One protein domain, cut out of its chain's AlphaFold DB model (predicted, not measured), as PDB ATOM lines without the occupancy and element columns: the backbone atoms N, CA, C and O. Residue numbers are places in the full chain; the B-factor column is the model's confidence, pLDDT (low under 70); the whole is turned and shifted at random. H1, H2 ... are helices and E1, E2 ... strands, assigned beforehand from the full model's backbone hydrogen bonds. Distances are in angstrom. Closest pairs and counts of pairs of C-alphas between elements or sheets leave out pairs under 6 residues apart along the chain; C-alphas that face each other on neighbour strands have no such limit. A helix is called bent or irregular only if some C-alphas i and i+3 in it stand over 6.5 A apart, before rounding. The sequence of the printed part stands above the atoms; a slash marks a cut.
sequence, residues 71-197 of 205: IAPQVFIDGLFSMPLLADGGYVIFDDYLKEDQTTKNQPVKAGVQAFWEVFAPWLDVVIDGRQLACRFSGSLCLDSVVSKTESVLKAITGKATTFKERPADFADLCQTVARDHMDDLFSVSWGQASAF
ATOM      1  N   ILE A  71      31.733 -30.495  51.491       93.31
ATOM      2  CA  ILE A  71      31.655 -29.578  50.353       93.31
ATOM      3  C   ILE A  71      32.217 -30.236  49.098       93.31
ATOM      4  O   ILE A  71      33.193 -30.986  49.147       93.31
ATOM      5  N   ALA A  72      31.607 -29.926  47.957       94.50
ATOM      6  CA  ALA A  72      31.952 -30.489  46.656       94.50
ATOM      7  C   ALA A  72      33.463 -30.512  46.327       94.50
ATOM      8  O   ALA A  72      33.942 -31.589  45.963       94.50
ATOM      9  N   PRO A  73      34.240 -29.412  46.477       95.38
ATOM     10  CA  PRO A  73      35.666 -29.437  46.146       95.38
ATOM     11  C   PRO A  73      36.463 -30.390  47.031       95.38
ATOM     12  O   PRO A  73      37.297 -31.131  46.517       95.38
ATOM     13  N   GLN A  74      36.172 -30.434  48.333       95.44
ATOM     14  CA  GLN A  74      36.868 -31.333  49.250       95.44
ATOM     15  C   GLN A  74      36.548 -32.796  48.933       95.44
ATOM     16  O   GLN A  74      37.453 -33.612  48.827       95.44
ATOM     17  N   VAL A  75      35.273 -33.114  48.697       95.75
ATOM     18  CA  VAL A  75      34.827 -34.478  48.373       95.75
ATOM     19  C   VAL A  75      35.439 -34.973  47.061       95.75
ATOM     20  O   VAL A  75      35.863 -36.126  46.969       95.75
ATOM     21  N   PHE A  76      35.521 -34.104  46.049       97.19
ATOM     22  CA  PHE A  76      36.189 -34.428  44.791       97.19
ATOM     23  C   PHE A  76      37.684 -34.704  44.991       97.19
ATOM     24  O   PHE A  76      38.177 -35.720  44.503       97.19
ATOM     25  N   ILE A  77      38.392 -33.835  45.724       97.25
ATOM     26  CA  ILE A  77      39.829 -33.980  45.998       97.25
ATOM     27  C   ILE A  77      40.117 -35.232  46.827       97.25
ATOM     28  O   ILE A  77      40.997 -36.008  46.460       97.25
ATOM     29  N   ASP A  78      39.348 -35.477  47.887       97.81
ATOM     30  CA  ASP A  78      39.500 -36.663  48.727       97.81
ATOM     31  C   ASP A  78      39.292 -37.937  47.902       97.81
ATOM     32  O   ASP A  78      40.084 -38.870  48.008       97.81
ATOM     33  N   GLY A  79      38.283 -37.962  47.023       97.44
ATOM     34  CA  GLY A  79      38.061 -39.070  46.095       97.44
ATOM     35  C   GLY A  79      39.221 -39.251  45.113       97.44
ATOM     36  O   GLY A  79      39.753 -40.354  44.980       97.44
ATOM     37  N   LEU A  80      39.650 -38.170  44.457       97.62
ATOM     38  CA  LEU A  80      40.744 -38.176  43.484       97.62
ATOM     39  C   LEU A  80      42.057 -38.682  44.099       97.62
ATOM     40  O   LEU A  80      42.706 -39.548  43.515       97.62
ATOM     41  N   PHE A  81      42.422 -38.186  45.283       97.56
ATOM     42  CA  PHE A  81      43.686 -38.520  45.949       97.56
ATOM     43  C   PHE A  81      43.640 -39.894  46.623       97.56
ATOM     44  O   PHE A  81      44.681 -40.509  46.847       97.56
ATOM     45  N   SER A  82      42.442 -40.404  46.915       96.88
ATOM     46  CA  SER A  82      42.250 -41.727  47.509       96.88
ATOM     47  C   SER A  82      42.332 -42.870  46.502       96.88
ATOM     48  O   SER A  82      42.749 -43.967  46.869       96.88
ATOM     49  N   MET A  83      41.961 -42.654  45.236       95.94
ATOM     50  CA  MET A  83      41.918 -43.737  44.238       95.94
ATOM     51  C   MET A  83      43.254 -44.469  44.036       95.94
ATOM     52  O   MET A  83      43.237 -45.699  43.999       95.94
ATOM     53  N   PRO A  84      44.419 -43.796  43.975       93.81
ATOM     54  CA  PRO A  84      45.714 -44.483  43.910       93.81
ATOM     55  C   PRO A  84      46.048 -45.310  45.167       93.81
ATOM     56  O   PRO A  84      46.911 -46.188  45.128       93.81
ATOM     57  N   LEU A  85      45.379 -45.043  46.291       95.44
ATOM     58  CA  LEU A  85      45.572 -45.738  47.565       95.44
ATOM     59  C   LEU A  85      44.657 -46.968  47.711       95.44
ATOM     60  O   LEU A  85      44.855 -47.776  48.622       95.44
ATOM     61  N   LEU A  86      43.670 -47.121  46.826       95.44
ATOM     62  CA  LEU A  86      42.701 -48.208  46.866       95.44
ATOM     63  C   LEU A  86      43.269 -49.464  46.192       95.44
ATOM     64  O   LEU A  86      43.732 -49.433  45.052       95.44
ATOM     65  N   ALA A  87      43.247 -50.579  46.914       93.00
ATOM     66  CA  ALA A  87      43.636 -51.883  46.406       93.00
ATOM     67  C   ALA A  87      42.593 -52.435  45.422       93.00
ATOM     68  O   ALA A  87      41.407 -52.100  45.483       93.00
ATOM     69  N   ASP A  88      43.031 -53.336  44.545       91.94
ATOM     70  CA  ASP A  88      42.164 -54.004  43.574       91.94
ATOM     71  C   ASP A  88      41.017 -54.735  44.287       91.94
ATOM     72  O   ASP A  88      41.223 -55.474  45.253       91.94
ATOM     73  N   GLY A  89      39.783 -54.516  43.824       93.38
ATOM     74  CA  GLY A  89      38.588 -55.068  44.459       93.38
ATOM     75  C   GLY A  89      38.151 -54.356  45.743       93.38
ATOM     76  O   GLY A  89      37.145 -54.778  46.319       93.38
ATOM     77  N   GLY A  90      38.872 -53.317  46.175       95.06
ATOM     78  CA  GLY A  90      38.539 -52.493  47.331       95.06
ATOM     79  C   GLY A  90      37.326 -51.590  47.105       95.06
ATOM     80  O   GLY A  90      36.803 -51.473  45.995       95.06
ATOM     81  N   TYR A  91      36.874 -50.947  48.177       96.69
ATOM     82  CA  TYR A  91      35.678 -50.108  48.187       96.69
ATOM     83  C   TYR A  91      36.006 -48.665  48.557       96.69
ATOM     84  O   TYR A  91      36.784 -48.414  49.474       96.69
ATOM     85  N   VAL A  92      35.350 -47.723  47.887       97.69
ATOM     86  CA  VAL A  92      35.305 -46.313  48.285       97.69
ATOM     87  C   VAL A  92      33.870 -45.949  48.648       97.69
ATOM     88  O   VAL A  92      32.934 -46.293  47.923       97.69
ATOM     89  N   ILE A  93      33.696 -45.289  49.788       97.75
ATOM     90  CA  ILE A  93      32.402 -44.855  50.315       97.75
ATOM     91  C   ILE A  93      32.440 -43.345  50.515       97.75
ATOM     92  O   ILE A  93      33.368 -42.829  51.133       97.75
ATOM     93  N   PHE A  94      31.413 -42.660  50.024       97.69
ATOM     94  CA  PHE A  94      31.162 -41.243  50.260       97.69
ATOM     95  C   PHE A  94      29.971 -41.102  51.205       97.69
ATOM     96  O   PHE A  94      28.840 -41.440  50.826       97.69
ATOM     97  N   ASP A  95      30.225 -40.621  52.424       95.56
ATOM     98  CA  ASP A  95      29.162 -40.317  53.374       95.56
ATOM     99  C   ASP A  95      28.393 -39.062  52.946       95.56
ATOM    100  O   ASP A  95      28.883 -38.236  52.169       95.56
ATOM    101  N   ASP A  96      27.154 -38.938  53.418       93.69
ATOM    102  CA  ASP A  96      26.305 -37.772  53.160       93.69
ATOM    103  C   ASP A  96      26.096 -37.438  51.661       93.69
ATOM    104  O   ASP A  96      25.785 -36.304  51.293       93.69
ATOM    105  N   TYR A  97      26.189 -38.438  50.772       93.50
ATOM    106  CA  TYR A  97      26.015 -38.288  49.317       93.50
ATOM    107  C   TYR A  97      24.728 -37.546  48.921       93.50
ATOM    108  O   TYR A  97      24.738 -36.734  47.994       93.50
ATOM    109  N   LEU A  98      23.616 -37.803  49.621       90.62
ATOM    110  CA  LEU A  98      22.323 -37.145  49.376       90.62
ATOM    111  C   LEU A  98      21.978 -36.061  50.402       90.62
ATOM    112  O   LEU A  98      20.822 -35.645  50.472       90.62
ATOM    113  N   LYS A  99      22.935 -35.612  51.216       88.19
ATOM    114  CA  LYS A  99      22.682 -34.555  52.194       88.19
ATOM    115  C   LYS A  99      22.392 -33.240  51.481       88.19
ATOM    116  O   LYS A  99      23.191 -32.745  50.686       88.19
ATOM    117  N   GLU A 100      21.239 -32.671  51.798       83.38
ATOM    118  CA  GLU A 100      20.850 -31.331  51.382       83.38
ATOM    119  C   GLU A 100      21.098 -30.379  52.554       83.38
ATOM    120  O   GLU A 100      20.395 -30.425  53.562       83.38
ATOM    121  N   ASP A 101      22.113 -29.526  52.434       78.81
ATOM    122  CA  ASP A 101      22.432 -28.495  53.422       78.81
ATOM    123  C   ASP A 101      22.364 -27.114  52.756       78.81
ATOM    124  O   ASP A 101      22.916 -26.884  51.674       78.81
ATOM    125  N   GLN A 102      21.653 -26.179  53.392       72.44
ATOM    126  CA  GLN A 102      21.537 -24.809  52.892       72.44
ATOM    127  C   GLN A 102      22.890 -24.090  52.865       72.44
ATOM    128  O   GLN A 102      23.110 -23.257  51.985       72.44
ATOM    129  N   THR A 103      23.804 -24.435  53.775       76.88
ATOM    130  CA  THR A 103      25.153 -23.858  53.846       76.88
ATOM    131  C   THR A 103      26.038 -24.317  52.686       76.88
ATOM    132  O   THR A 103      26.866 -23.547  52.204       76.88
ATOM    133  N   THR A 104      25.798 -25.518  52.151       76.56
ATOM    134  CA  THR A 104      26.556 -26.097  51.031       76.56
ATOM    135  C   THR A 104      25.779 -26.053  49.715       76.56
ATOM    136  O   THR A 104      26.141 -26.745  48.767       76.56
ATOM    137  N   LYS A 105      24.713 -25.248  49.605       79.25
ATOM    138  CA  LYS A 105      23.829 -25.223  48.421       79.25
ATOM    139  C   LYS A 105      24.576 -24.982  47.101       79.25
ATOM    140  O   LYS A 105      24.190 -25.520  46.068       79.25
ATOM    141  N   ASN A 106      25.657 -24.204  47.141       83.75
ATOM    142  CA  ASN A 106      26.501 -23.916  45.976       83.75
ATOM    143  C   ASN A 106      27.647 -24.926  45.784       83.75
ATOM    144  O   ASN A 106      28.312 -24.899  44.752       83.75
ATOM    145  N   GLN A 107      27.891 -25.800  46.759       86.50
ATOM    146  CA  GLN A 107      28.952 -26.810  46.763       86.50
ATOM    147  C   GLN A 107      28.450 -28.137  47.371       86.50
ATOM    148  O   GLN A 107      29.045 -28.626  48.330       86.50
ATOM    149  N   PRO A 108      27.355 -28.732  46.862       91.38
ATOM    150  CA  PRO A 108      26.758 -29.905  47.496       91.38
ATOM    151  C   PRO A 108      27.672 -31.130  47.366       91.38
ATOM    152  O   PRO A 108      28.257 -31.342  46.304       91.38
ATOM    153  N   VAL A 109      27.731 -31.982  48.397       93.38
ATOM    154  CA  VAL A 109      28.511 -33.243  48.403       93.38
ATOM    155  C   VAL A 109      28.323 -34.025  47.105       93.38
ATOM    156  O   VAL A 109      29.291 -34.408  46.449       93.38
ATOM    157  N   LYS A 110      27.063 -34.174  46.680       93.31
ATOM    158  CA  LYS A 110      26.679 -34.859  45.447       93.31
ATOM    159  C   LYS A 110      27.448 -34.381  44.213       93.31
ATOM    160  O   LYS A 110      27.853 -35.215  43.413       93.31
ATOM    161  N   ALA A 111      27.672 -33.073  44.075       93.81
ATOM    162  CA  ALA A 111      28.399 -32.498  42.946       93.81
ATOM    163  C   ALA A 111      29.880 -32.913  42.940       93.81
ATOM    164  O   ALA A 111      30.423 -33.222  41.881       93.81
ATOM    165  N   GLY A 112      30.514 -32.987  44.116       95.38
ATOM    166  CA  GLY A 112      31.880 -33.500  44.259       95.38
ATOM    167  C   GLY A 112      31.985 -34.977  43.875       95.38
ATOM    168  O   GLY A 112      32.847 -35.362  43.086       95.38
ATOM    169  N   VAL A 113      31.041 -35.797  44.349       95.88
ATOM    170  CA  VAL A 113      30.968 -37.231  44.009       95.88
ATOM    171  C   VAL A 113      30.675 -37.453  42.519       95.88
ATOM    172  O   VAL A 113      31.217 -38.363  41.902       95.88
ATOM    173  N   GLN A 114      29.846 -36.606  41.912       94.88
ATOM    174  CA  GLN A 114      29.546 -36.627  40.479       94.88
ATOM    175  C   GLN A 114      30.776 -36.293  39.619       94.88
ATOM    176  O   GLN A 114      31.031 -36.975  38.628       94.88
ATOM    177  N   ALA A 115      31.566 -35.294  40.020       96.06
ATOM    178  CA  ALA A 115      32.837 -34.973  39.373       96.06
ATOM    179  C   ALA A 115      33.855 -36.118  39.509       96.06
ATOM    180  O   ALA A 115      34.509 -36.489  38.537       96.06
ATOM    181  N   PHE A 116      33.938 -36.728  40.694       97.00
ATOM    182  CA  PHE A 116      34.739 -37.929  40.928       97.00
ATOM    183  C   PHE A 116      34.310 -39.083  40.007       97.00
ATOM    184  O   PHE A 116      35.147 -39.712  39.358       97.00
ATOM    185  N   TRP A 117      33.004 -39.330  39.903       96.12
ATOM    186  CA  TRP A 117      32.453 -40.371  39.044       96.12
ATOM    187  C   TRP A 117      32.832 -40.161  37.579       96.12
ATOM    188  O   TRP A 117      33.246 -41.106  36.922       96.12
ATOM    189  N   GLU A 118      32.767 -38.932  37.065       95.88
ATOM    190  CA  GLU A 118      33.161 -38.648  35.679       95.88
ATOM    191  C   GLU A 118      34.613 -39.067  35.383       95.88
ATOM    192  O   GLU A 118      34.912 -39.567  34.291       95.88
ATOM    193  N   VAL A 119      35.509 -38.933  36.367       96.94
ATOM    194  CA  VAL A 119      36.903 -39.374  36.248       96.94
ATOM    195  C   VAL A 119      37.021 -40.896  36.300       96.94
ATOM    196  O   VAL A 119      37.725 -41.470  35.471       96.94
ATOM    197  N   PHE A 120      36.330 -41.559  37.229       97.12
ATOM    198  CA  PHE A 120      36.621 -42.954  37.577       97.12
ATOM    199  C   PHE A 120      35.569 -43.991  37.172       97.12
ATOM    200  O   PHE A 120      35.818 -45.181  37.343       97.12
ATOM    201  N   ALA A 121      34.440 -43.584  36.586       94.06
ATOM    202  CA  ALA A 121      33.343 -44.473  36.190       94.06
ATOM    203  C   ALA A 121      33.774 -45.754  35.447       94.06
ATOM    204  O   ALA A 121      33.206 -46.801  35.746       94.06
ATOM    205  N   PRO A 122      34.769 -45.740  34.529       93.88
ATOM    206  CA  PRO A 122      35.186 -46.960  33.833       93.88
ATOM    207  C   PRO A 122      35.732 -48.076  34.736       93.88
ATOM    208  O   PRO A 122      35.836 -49.209  34.277       93.88
ATOM    209  N   TRP A 123      36.104 -47.762  35.981       95.50
ATOM    210  CA  TRP A 123      36.710 -48.700  36.933       95.50
ATOM    211  C   TRP A 123      35.888 -48.887  38.211       95.50
ATOM    212  O   TRP A 123      36.407 -49.397  39.206       95.50
ATOM    213  N   LEU A 124      34.645 -48.406  38.235       95.12
ATOM    214  CA  LEU A 124      33.819 -48.400  39.434       95.12
ATOM    215  C   LEU A 124      32.478 -49.078  39.189       95.12
ATOM    216  O   LEU A 124      31.707 -48.686  38.316       95.12
ATOM    217  N   ASP A 125      32.164 -50.023  40.065       94.25
ATOM    218  CA  ASP A 125      30.856 -50.653  40.154       94.25
ATOM    219  C   ASP A 125      30.086 -50.069  41.341       94.25
ATOM    220  O   ASP A 125      30.555 -50.120  42.479       94.25
ATOM    221  N   VAL A 126      28.887 -49.527  41.107       94.50
ATOM    222  CA  VAL A 126      28.033 -49.021  42.194       94.50
ATOM    223  C   VAL A 126      27.487 -50.191  43.013       94.50
ATOM    224  O   VAL A 126      26.769 -51.052  42.503       94.50
ATOM    225  N   VAL A 127      27.780 -50.191  44.311       95.25
ATOM    226  CA  VAL A 127      27.326 -51.206  45.274       95.25
ATOM    227  C   VAL A 127      26.149 -50.677  46.087       95.25
ATOM    228  O   VAL A 127      25.139 -51.369  46.246       95.25
ATOM    229  N   ILE A 128      26.256 -49.437  46.567       94.56
ATOM    230  CA  ILE A 128      25.220 -48.737  47.332       94.56
ATOM    231  C   ILE A 128      24.956 -47.398  46.651       94.56
ATOM    232  O   ILE A 128      25.893 -46.646  46.408       94.56
ATOM    233  N   ASP A 129      23.684 -47.114  46.384       92.69
ATOM    234  CA  ASP A 129      23.177 -45.834  45.884       92.69
ATOM    235  C   ASP A 129      22.015 -45.412  46.790       92.69
ATOM    236  O   ASP A 129      20.887 -45.896  46.664       92.69
ATOM    237  N   GLY A 130      22.321 -44.600  47.795       91.56
ATOM    238  CA  GLY A 130      21.367 -44.153  48.801       91.56
ATOM    239  C   GLY A 130      21.872 -42.896  49.491       91.56
ATOM    240  O   GLY A 130      22.541 -42.082  48.871       91.56
ATOM    241  N   ARG A 131      21.589 -42.732  50.791       92.38
ATOM    242  CA  ARG A 131      22.132 -41.592  51.562       92.38
ATOM    243  C   ARG A 131      23.660 -41.501  51.486       92.38
ATOM    244  O   ARG A 131      24.183 -40.398  51.547       92.38
ATOM    245  N   GLN A 132      24.317 -42.645  51.308       94.50
ATOM    246  CA  GLN A 132      25.732 -42.783  50.981       94.50
ATOM    247  C   GLN A 132      25.874 -43.416  49.595       94.50
ATOM    248  O   GLN A 132      25.004 -44.190  49.176       94.50
ATOM    249  N   LEU A 133      26.985 -43.130  48.920       96.06
ATOM    250  CA  LEU A 133      27.388 -43.837  47.707       96.06
ATOM    251  C   LEU A 133      28.570 -44.746  48.044       96.06
ATOM    252  O   LEU A 133      29.574 -44.266  48.563       96.06
ATOM    253  N   ALA A 134      28.474 -46.033  47.720       97.00
ATOM    254  CA  ALA A 134      29.602 -46.956  47.807       97.00
ATOM    255  C   ALA A 134      29.877 -47.576  46.442       97.00
ATOM    256  O   ALA A 134      28.970 -48.135  45.817       97.00
ATOM    257  N   CYS A 135      31.135 -47.528  46.022       96.75
ATOM    258  CA  CYS A 135      31.603 -48.115  44.776       96.75
ATOM    259  C   CYS A 135      32.696 -49.144  45.059       96.75
ATOM    260  O   CYS A 135      33.538 -48.944  45.935       96.75
ATOM    261  N   ARG A 136      32.700 -50.233  44.294       96.88
ATOM    262  CA  ARG A 136      33.789 -51.205  44.268       96.88
ATOM    263  C   ARG A 136      34.705 -50.889  43.096       96.88
ATOM    264  O   ARG A 136      34.226 -50.676  41.989       96.88
ATOM    265  N   PHE A 137      36.006 -50.883  43.342       95.44
ATOM    266  CA  PHE A 137      37.007 -50.709  42.302       95.44
ATOM    267  C   PHE A 137      37.277 -52.030  41.582       95.44
ATOM    268  O   PHE A 137      37.601 -53.045  42.208       95.44
ATOM    269  N   SER A 138      37.154 -52.007  40.259       89.69
ATOM    270  CA  SER A 138      37.422 -53.136  39.380       89.69
ATOM    271  C   SER A 138      38.341 -52.705  38.232       89.69
ATOM    272  O   SER A 138      38.028 -51.836  37.421       89.69
ATOM    273  N   GLY A 139      39.524 -53.321  38.163       84.06
ATOM    274  CA  GLY A 139      40.476 -53.136  37.067       84.06
ATOM    275  C   GLY A 139      41.762 -52.415  37.464       84.06
ATOM    276  O   GLY A 139      42.172 -52.423  38.618       84.06
ATOM    277  N   SER A 140      42.431 -51.828  36.470       87.62
ATOM    278  CA  SER A 140      43.673 -51.075  36.647       87.62
ATOM    279  C   SER A 140      43.497 -49.668  36.108       87.62
ATOM    280  O   SER A 140      43.135 -49.493  34.941       87.62
ATOM    281  N   LEU A 141      43.797 -48.670  36.940       91.56
ATOM    282  CA  LEU A 141      43.779 -47.274  36.522       91.56
ATOM    283  C   LEU A 141      44.759 -47.052  35.363       91.56
ATOM    284  O   LEU A 141      45.895 -47.529  35.387       91.56
ATOM    285  N   CYS A 142      44.318 -46.288  34.366       94.25
ATOM    286  CA  CYS A 142      45.156 -45.798  33.279       94.25
ATOM    287  C   CYS A 142      45.454 -44.322  33.537       94.25
ATOM    288  O   CYS A 142      44.532 -43.505  33.487       94.25
ATOM    289  N   LEU A 143      46.721 -43.986  33.803       95.19
ATOM    290  CA  LEU A 143      47.130 -42.612  34.108       95.19
ATOM    291  C   LEU A 143      46.652 -41.640  33.028       95.19
ATOM    292  O   LEU A 143      46.022 -40.641  33.345       95.19
ATOM    293  N   ASP A 144      46.850 -41.983  31.756       95.31
ATOM    294  CA  ASP A 144      46.469 -41.130  30.631       95.31
ATOM    295  C   ASP A 144      44.973 -40.811  30.593       95.31
ATOM    296  O   ASP A 144      44.579 -39.663  30.369       95.31
ATOM    297  N   SER A 145      44.139 -41.822  30.838       95.62
ATOM    298  CA  SER A 145      42.692 -41.640  30.864       95.62
ATOM    299  C   SER A 145      42.246 -40.847  32.092       95.62
ATOM    300  O   SER A 145      41.330 -40.034  31.972       95.62
ATOM    301  N   VAL A 146      42.871 -41.064  33.253       96.81
ATOM    302  CA  VAL A 146      42.560 -40.325  34.486       96.81
ATOM    303  C   VAL A 146      42.980 -38.861  34.351       96.81
ATOM    304  O   VAL A 146      42.181 -37.983  34.664       96.81
ATOM    305  N   VAL A 147      44.175 -38.583  33.823       96.62
ATOM    306  CA  VAL A 147      44.679 -37.227  33.544       96.62
ATOM    307  C   VAL A 147      43.714 -36.486  32.620       96.62
ATOM    308  O   VAL A 147      43.206 -35.433  32.994       96.62
ATOM    309  N   SER A 148      43.379 -37.066  31.463       95.31
ATOM    310  CA  SER A 148      42.497 -36.419  30.482       95.31
ATOM    311  C   SER A 148      41.091 -36.146  31.032       95.31
ATOM    312  O   SER A 148      40.526 -35.070  30.813       95.31
ATOM    313  N   LYS A 149      40.517 -37.089  31.789       95.88
ATOM    314  CA  LYS A 149      39.212 -36.881  32.428       95.88
ATOM    315  C   LYS A 149      39.278 -35.848  33.549       95.88
ATOM    316  O   LYS A 149      38.359 -35.043  33.671       95.88
ATOM    317  N   THR A 150      40.367 -35.824  34.316       96.44
ATOM    318  CA  THR A 150      40.597 -34.805  35.349       96.44
ATOM    319  C   THR A 150      40.655 -33.416  34.719       96.44
ATOM    320  O   THR A 150      39.934 -32.532  35.165       96.44
ATOM    321  N   GLU A 151      41.400 -33.224  33.626       95.19
ATOM    322  CA  GLU A 151      41.420 -31.958  32.873       95.19
ATOM    323  C   GLU A 151      40.022 -31.540  32.405       95.19
ATOM    324  O   GLU A 151      39.631 -30.384  32.565       95.19
ATOM    325  N   SER A 152      39.242 -32.477  31.858       93.44
ATOM    326  CA  SER A 152      37.868 -32.208  31.416       93.44
ATOM    327  C   SER A 152      36.969 -31.753  32.571       93.44
ATOM    328  O   SER A 152      36.204 -30.797  32.424       93.44
ATOM    329  N   VAL A 153      37.072 -32.410  33.727       94.69
ATOM    330  CA  VAL A 153      36.310 -32.077  34.937       94.69
ATOM    331  C   VAL A 153      36.735 -30.719  35.500       94.69
ATOM    332  O   VAL A 153      35.877 -29.872  35.750       94.69
ATOM    333  N   LEU A 154      38.042 -30.467  35.624       94.38
ATOM    334  CA  LEU A 154      38.577 -29.182  36.079       94.38
ATOM    335  C   LEU A 154      38.107 -28.036  35.173       94.38
ATOM    336  O   LEU A 154      37.642 -27.013  35.677       94.38
ATOM    337  N   LYS A 155      38.132 -28.223  33.848       92.69
ATOM    338  CA  LYS A 155      37.646 -27.237  32.873       92.69
ATOM    339  C   LYS A 155      36.158 -26.964  33.042       92.69
ATOM    340  O   LYS A 155      35.741 -25.809  33.037       92.69
ATOM    341  N   ALA A 156      35.355 -28.018  33.176       91.88
ATOM    342  CA  ALA A 156      33.905 -27.905  33.304       91.88
ATOM    343  C   ALA A 156      33.486 -27.180  34.592       91.88
ATOM    344  O   ALA A 156      32.538 -26.398  34.574       91.88
ATOM    345  N   ILE A 157      34.197 -27.420  35.696       91.81
ATOM    346  CA  ILE A 157      33.891 -26.829  37.004       91.81
ATOM    347  C   ILE A 157      34.403 -25.393  37.098       91.81
ATOM    348  O   ILE A 157      33.670 -24.500  37.513       91.81
ATOM    349  N   THR A 158      35.658 -25.160  36.711       90.56
ATOM    350  CA  THR A 158      36.311 -23.856  36.903       90.56
ATOM    351  C   THR A 158      36.022 -22.869  35.773       90.56
ATOM    352  O   THR A 158      36.233 -21.669  35.932       90.56
ATOM    353  N   GLY A 159      35.586 -23.357  34.606       87.50
ATOM    354  CA  GLY A 159      35.451 -22.564  33.382       87.50
ATOM    355  C   GLY A 159      36.788 -22.105  32.785       87.50
ATOM    356  O   GLY A 159      36.799 -21.404  31.772       87.50
ATOM    357  N   LYS A 160      37.920 -22.485  33.388       85.50
ATOM    358  CA  LYS A 160      39.263 -22.106  32.950       85.50
ATOM    359  C   LYS A 160      39.824 -23.143  31.983       85.50
ATOM    360  O   LYS A 160      39.433 -24.307  31.985       85.50
ATOM    361  N   ALA A 161      40.764 -22.722  31.140       77.31
ATOM    362  CA  ALA A 161      41.561 -23.670  30.373       77.31
ATOM    363  C   ALA A 161      42.457 -24.453  31.344       77.31
ATOM    364  O   ALA A 161      43.367 -23.884  31.941       77.31
ATOM    365  N   THR A 162      42.178 -25.742  31.516       73.44
ATOM    366  CA  THR A 162      42.915 -26.629  32.422       73.44
ATOM    367  C   THR A 162      43.568 -27.727  31.600       73.44
ATOM    368  O   THR A 162      43.028 -28.818  31.442       73.44
ATOM    369  N   THR A 163      44.706 -27.388  31.007       76.25
ATOM    370  CA  THR A 163      45.656 -28.370  30.484       76.25
ATOM    371  C   THR A 163      46.855 -28.373  31.407       76.25
ATOM    372  O   THR A 163      47.398 -27.298  31.697       76.25
ATOM    373  N   PHE A 164      47.275 -29.547  31.861       85.00
ATOM    374  CA  PHE A 164      48.505 -29.655  32.628       85.00
ATOM    375  C   PHE A 164      49.670 -29.161  31.761       85.00
ATOM    376  O   PHE A 164      49.814 -29.570  30.608       85.00
ATOM    377  N   LYS A 165      50.474 -28.229  32.294       82.69
ATOM    378  CA  LYS A 165      51.622 -27.655  31.564       82.69
ATOM    379  C   LYS A 165      52.611 -28.742  31.152       82.69
ATOM    380  O   LYS A 165      53.132 -28.720  30.042       82.69
ATOM    381  N   GLU A 166      52.824 -29.685  32.059       86.69
ATOM    382  CA  GLU A 166      53.573 -30.914  31.852       86.69
ATOM    383  C   GLU A 166      52.657 -32.080  32.206       86.69
ATOM    384  O   GLU A 166      51.861 -31.993  33.143       86.69
ATOM    385  N   ARG A 167      52.729 -33.162  31.428       89.69
ATOM    386  CA  ARG A 167      51.907 -34.343  31.689       89.69
ATOM    387  C   ARG A 167      52.388 -34.995  32.991       89.69
ATOM    388  O   ARG A 167      53.581 -35.287  33.063       89.69
ATOM    389  N   PRO A 168      51.492 -35.280  33.956       95.19
ATOM    390  CA  PRO A 168      51.892 -35.955  35.181       95.19
ATOM    391  C   PRO A 168      52.592 -37.287  34.900       95.19
ATOM    392  O   PRO A 168      52.106 -38.076  34.085       95.19
ATOM    393  N   ALA A 169      53.722 -37.530  35.563       95.00
ATOM    394  CA  ALA A 169      54.535 -38.731  35.362       95.00
ATOM    395  C   ALA A 169      53.908 -39.985  35.997       95.00
ATOM    396  O   ALA A 169      54.072 -41.096  35.492       95.00
ATOM    397  N   ASP A 170      53.174 -39.802  37.093       94.56
ATOM    398  CA  ASP A 170      52.429 -40.838  37.798       94.56
ATOM    399  C   ASP A 170      51.206 -40.245  38.529       94.56
ATOM    400  O   ASP A 170      50.879 -39.060  38.406       94.56
ATOM    401  N   PHE A 171      50.482 -41.080  39.279       94.50
ATOM    402  CA  PHE A 171      49.313 -40.629  40.037       94.50
ATOM    403  C   PHE A 171      49.664 -39.697  41.201       94.50
ATOM    404  O   PHE A 171      48.842 -38.848  41.549       94.50
ATOM    405  N   ALA A 172      50.843 -39.842  41.810       92.62
ATOM    406  CA  ALA A 172      51.266 -38.963  42.892       92.62
ATOM    407  C   ALA A 172      51.543 -37.558  42.347       92.62
ATOM    408  O   ALA A 172      51.048 -36.584  42.910       92.62
ATOM    409  N   ASP A 173      52.230 -37.464  41.209       95.06
ATOM    410  CA  ASP A 173      52.471 -36.210  40.495       95.06
ATOM    411  C   ASP A 173      51.161 -35.556  40.021       95.06
ATOM    412  O   ASP A 173      50.968 -34.350  40.185       95.06
ATOM    413  N   LEU A 174      50.190 -36.348  39.544       96.12
ATOM    414  CA  LEU A 174      48.851 -35.838  39.218       96.12
ATOM    415  C   LEU A 174      48.196 -35.195  40.446       96.12
ATOM    416  O   LEU A 174      47.728 -34.058  40.372       96.12
ATOM    417  N   CYS A 175      48.162 -35.904  41.577       95.44
ATOM    418  CA  CYS A 175      47.525 -35.400  42.791       95.44
ATOM    419  C   CYS A 175      48.247 -34.154  43.327       95.44
ATOM    420  O   CYS A 175      47.596 -33.168  43.670       95.44
ATOM    421  N   GLN A 176      49.583 -34.149  43.327       94.44
ATOM    422  CA  GLN A 176      50.392 -32.992  43.722       94.44
ATOM    423  C   GLN A 176      50.153 -31.785  42.813       94.44
ATOM    424  O   GLN A 176      50.020 -30.663  43.297       94.44
ATOM    425  N   THR A 177      50.054 -32.005  41.504       94.94
ATOM    426  CA  THR A 177      49.781 -30.947  40.530       94.94
ATOM    427  C   THR A 177      48.383 -30.365  40.720       94.94
ATOM    428  O   THR A 177      48.234 -29.147  40.752       94.94
ATOM    429  N   VAL A 178      47.363 -31.196  40.957       95.06
ATOM    430  CA  VAL A 178      46.013 -30.705  41.288       95.06
ATOM    431  C   VAL A 178      46.005 -29.925  42.605       95.06
ATOM    432  O   VAL A 178      45.424 -28.839  42.659       95.06
ATOM    433  N   ALA A 179      46.680 -30.429  43.642       93.75
ATOM    434  CA  ALA A 179      46.779 -29.756  44.938       93.75
ATOM    435  C   ALA A 179      47.441 -28.374  44.826       93.75
ATOM    436  O   ALA A 179      46.990 -27.417  45.451       93.75
ATOM    437  N   ARG A 180      48.502 -28.268  44.021       92.75
ATOM    438  CA  ARG A 180      49.298 -27.048  43.855       92.75
ATOM    439  C   ARG A 180      48.629 -26.021  42.944       92.75
ATOM    440  O   ARG A 180      48.626 -24.842  43.274       92.75
ATOM    441  N   ASP A 181      48.091 -26.459  41.806       92.69
ATOM    442  CA  ASP A 181      47.744 -25.552  40.704       92.69
ATOM    443  C   ASP A 181      46.236 -25.291  40.577       92.69
ATOM    444  O   ASP A 181      45.835 -24.330  39.920       92.69
ATOM    445  N   HIS A 182      45.388 -26.130  41.182       92.88
ATOM    446  CA  HIS A 182      43.940 -26.093  40.952       92.88
ATOM    447  C   HIS A 182      43.094 -25.985  42.222       92.88
ATOM    448  O   HIS A 182      41.893 -25.734  42.123       92.88
ATOM    449  N   MET A 183      43.683 -26.151  43.408       92.38
ATOM    450  CA  MET A 183      42.924 -26.161  44.657       92.38
ATOM    451  C   MET A 183      42.203 -24.822  44.898       92.38
ATOM    452  O   MET A 183      40.992 -24.822  45.073       92.38
ATOM    453  N   ASP A 184      42.874 -23.674  44.782       93.06
ATOM    454  CA  ASP A 184      42.223 -22.363  44.978       93.06
ATOM    455  C   ASP A 184      41.057 -22.118  44.000       93.06
ATOM    456  O   ASP A 184      40.010 -21.564  44.360       93.06
ATOM    457  N   ASP A 185      41.194 -22.594  42.764       92.50
ATOM    458  CA  ASP A 185      40.155 -22.484  41.741       92.50
ATOM    459  C   ASP A 185      38.935 -23.347  42.069       92.50
ATOM    460  O   ASP A 185      37.799 -22.894  41.940       92.50
ATOM    461  N   LEU A 186      39.146 -24.571  42.553       93.06
ATOM    462  CA  LEU A 186      38.062 -25.476  42.938       93.06
ATOM    463  C   LEU A 186      37.243 -24.938  44.118       93.06
ATOM    464  O   LEU A 186      36.021 -25.107  44.144       93.06
ATOM    465  N   PHE A 187      37.897 -24.280  45.075       93.00
ATOM    466  CA  PHE A 187      37.242 -23.732  46.266       93.00
ATOM    467  C   PHE A 187      36.569 -22.374  46.023       93.00
ATOM    468  O   PHE A 187      35.681 -21.997  46.789       93.00
ATOM    469  N   SER A 188      36.934 -21.657  44.954       91.50
ATOM    470  CA  SER A 188      36.392 -20.326  44.639       91.50
ATOM    471  C   SER A 188      35.170 -20.329  43.710       91.50
ATOM    472  O   SER A 188      34.546 -19.281  43.531       91.50
ATOM    473  N   VAL A 189      34.780 -21.480  43.147       89.94
ATOM    474  CA  VAL A 189      33.633 -21.585  42.225       89.94
ATOM    475  C   VAL A 189      32.379 -22.217  42.840       89.94
ATOM    476  O   VAL A 189      32.410 -22.903  43.865       89.94
ATOM    477  N   SER A 190      31.247 -22.002  42.161       88.06
ATOM    478  CA  SER A 190      29.998 -22.731  42.400       88.06
ATOM    479  C   SER A 190      29.979 -24.030  41.601       88.06
ATOM    480  O   SER A 190      30.248 -24.050  40.402       88.06
ATOM    481  N   TRP A 191      29.592 -25.116  42.256       90.44
ATOM    482  CA  TRP A 191      29.609 -26.469  41.709       90.44
ATOM    483  C   TRP A 191      28.276 -26.894  41.085       90.44
ATOM    484  O   TRP A 191      28.096 -28.058  40.735       90.44
ATOM    485  N   GLY A 192      27.340 -25.959  40.882       73.81
ATOM    486  CA  GLY A 192      26.054 -26.246  40.235       73.81
ATOM    487  C   GLY A 192      26.189 -26.895  38.846       73.81
ATOM    488  O   GLY A 192      25.341 -27.703  38.468       73.81
ATOM    489  N   GLN A 193      27.277 -26.619  38.115       68.31
ATOM    490  CA  GLN A 193      27.563 -27.202  36.794       68.31
ATOM    491  C   GLN A 193      27.903 -28.702  36.843       68.31
ATOM    492  O   GLN A 193      27.599 -29.430  35.900       68.31
ATOM    493  N   ALA A 194      28.455 -29.200  37.955       70.88
ATOM    494  CA  ALA A 194      28.783 -30.620  38.109       70.88
ATOM    495  C   ALA A 194      27.536 -31.524  38.194       70.88
ATOM    496  O   ALA A 194      27.637 -32.737  38.026       70.88
ATOM    497  N   SER A 195      26.340 -30.940  38.354       65.00
ATOM    498  CA  SER A 195      25.065 -31.664  38.258       65.00
ATOM    499  C   SER A 195      24.827 -32.324  36.890       65.00
ATOM    500  O   SER A 195      23.999 -33.233  36.787       65.00
ATOM    501  N   ALA A 196      25.562 -31.901  35.853       72.69
ATOM    502  CA  ALA A 196      25.528 -32.507  34.529       72.69
ATOM    503  C   ALA A 196      26.110 -33.932  34.505       72.69
ATOM    504  O   ALA A 196      25.660 -34.751  33.701       72.69
ATOM    505  N   PHE A 197      27.060 -34.256  35.391       83.94
ATOM    506  CA  PHE A 197      27.631 -35.599  35.468       83.94
ATOM    507  C   PHE A 197      26.638 -36.535  36.158       83.94
ATOM    508  O   PHE A 197      26.175 -36.283  37.272       83.94
TER     509      PHE A 197
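This is residues 71 to 197 of the 205 residues of the protein "Class I SAM-dependent methyltransferase" of Methylorubrum populi (UniProt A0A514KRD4). A small, strongly twisted sheet of three strands makes a wall with H1 and H2 side by side over one face, the other face bare; H3 and H4 lie beyond them, completing a bundle of four helices. H6 packs on H2 and H3, and H5 on the end of H3. The printed part has 127 residues, mixed in class, with named elements in the order H1 E1 H2 E2 E3 H3 H4 H5 H6. The antiparallel sheet runs E1 E3 E2; the whole is compact, with a radius of gyration of the C-alphas of 13.9 A, spanning 38 by 35 by 20 A.

Inner strand E3, residues 133 to 137, is antiparallel to edge strands E1, residues 86 to 94, and E2, residues 124 to 129. Within hydrogen-bond range are N 92 and O 135, 2.9 A, and N 127 and O 134, 2.8 A. E2 and E3 form a hairpin. H1, residues 72 to 85, and H2, residues 109 to 123, are on the same face of the sheet, making two layers, at heights of 9.1 A and 8.2 A. E1, H2 and E2 form a split strand-helix-strand unit, E3 between its strands, with a right-handed crossover. H1 and H2 touch, closest at C-alphas 72 and 112, 3.8 A, the same way at a shallow tilt of 30 degrees. With residues 115 to 120 alone, H2 touches H3, residues 143 to 158, closest at C-alphas 119 and 149, 5.1 A. With residues 80 to 84 alone, H1 touches H4, residues 171 to 181, closest at C-alphas 81 and 175, 5.9 A. Every O i to N i+4 pair is within range in H3, H4 and H5, residues 183 to 188, against 8 of 10 in H1, 9 of 11 in H2 and 0 of 2 in H6, residues 191 to 196, where 3 of 3 O i to N i+3 pairs are.

H1 begins at C-alpha 72 (31.952, -30.489, 46.656); H6 ends at C-alpha 196 (25.528, -32.507, 34.529). H3 is 21.8 A long, H2 20.9 A, H1 20.5 A. H2 is irregular, C-alphas 119 and 122 being 8.1 A apart, and H1 only just, with 81 and 84 at 6.6 A.

The C-alphas farthest apart, of Gln 102 and Ala 169, are 39.9 A apart. The printed part has no cut; its long links are residues 95 to 108 and 159 to 170. Residues 193 and 195 are under pLDDT 70.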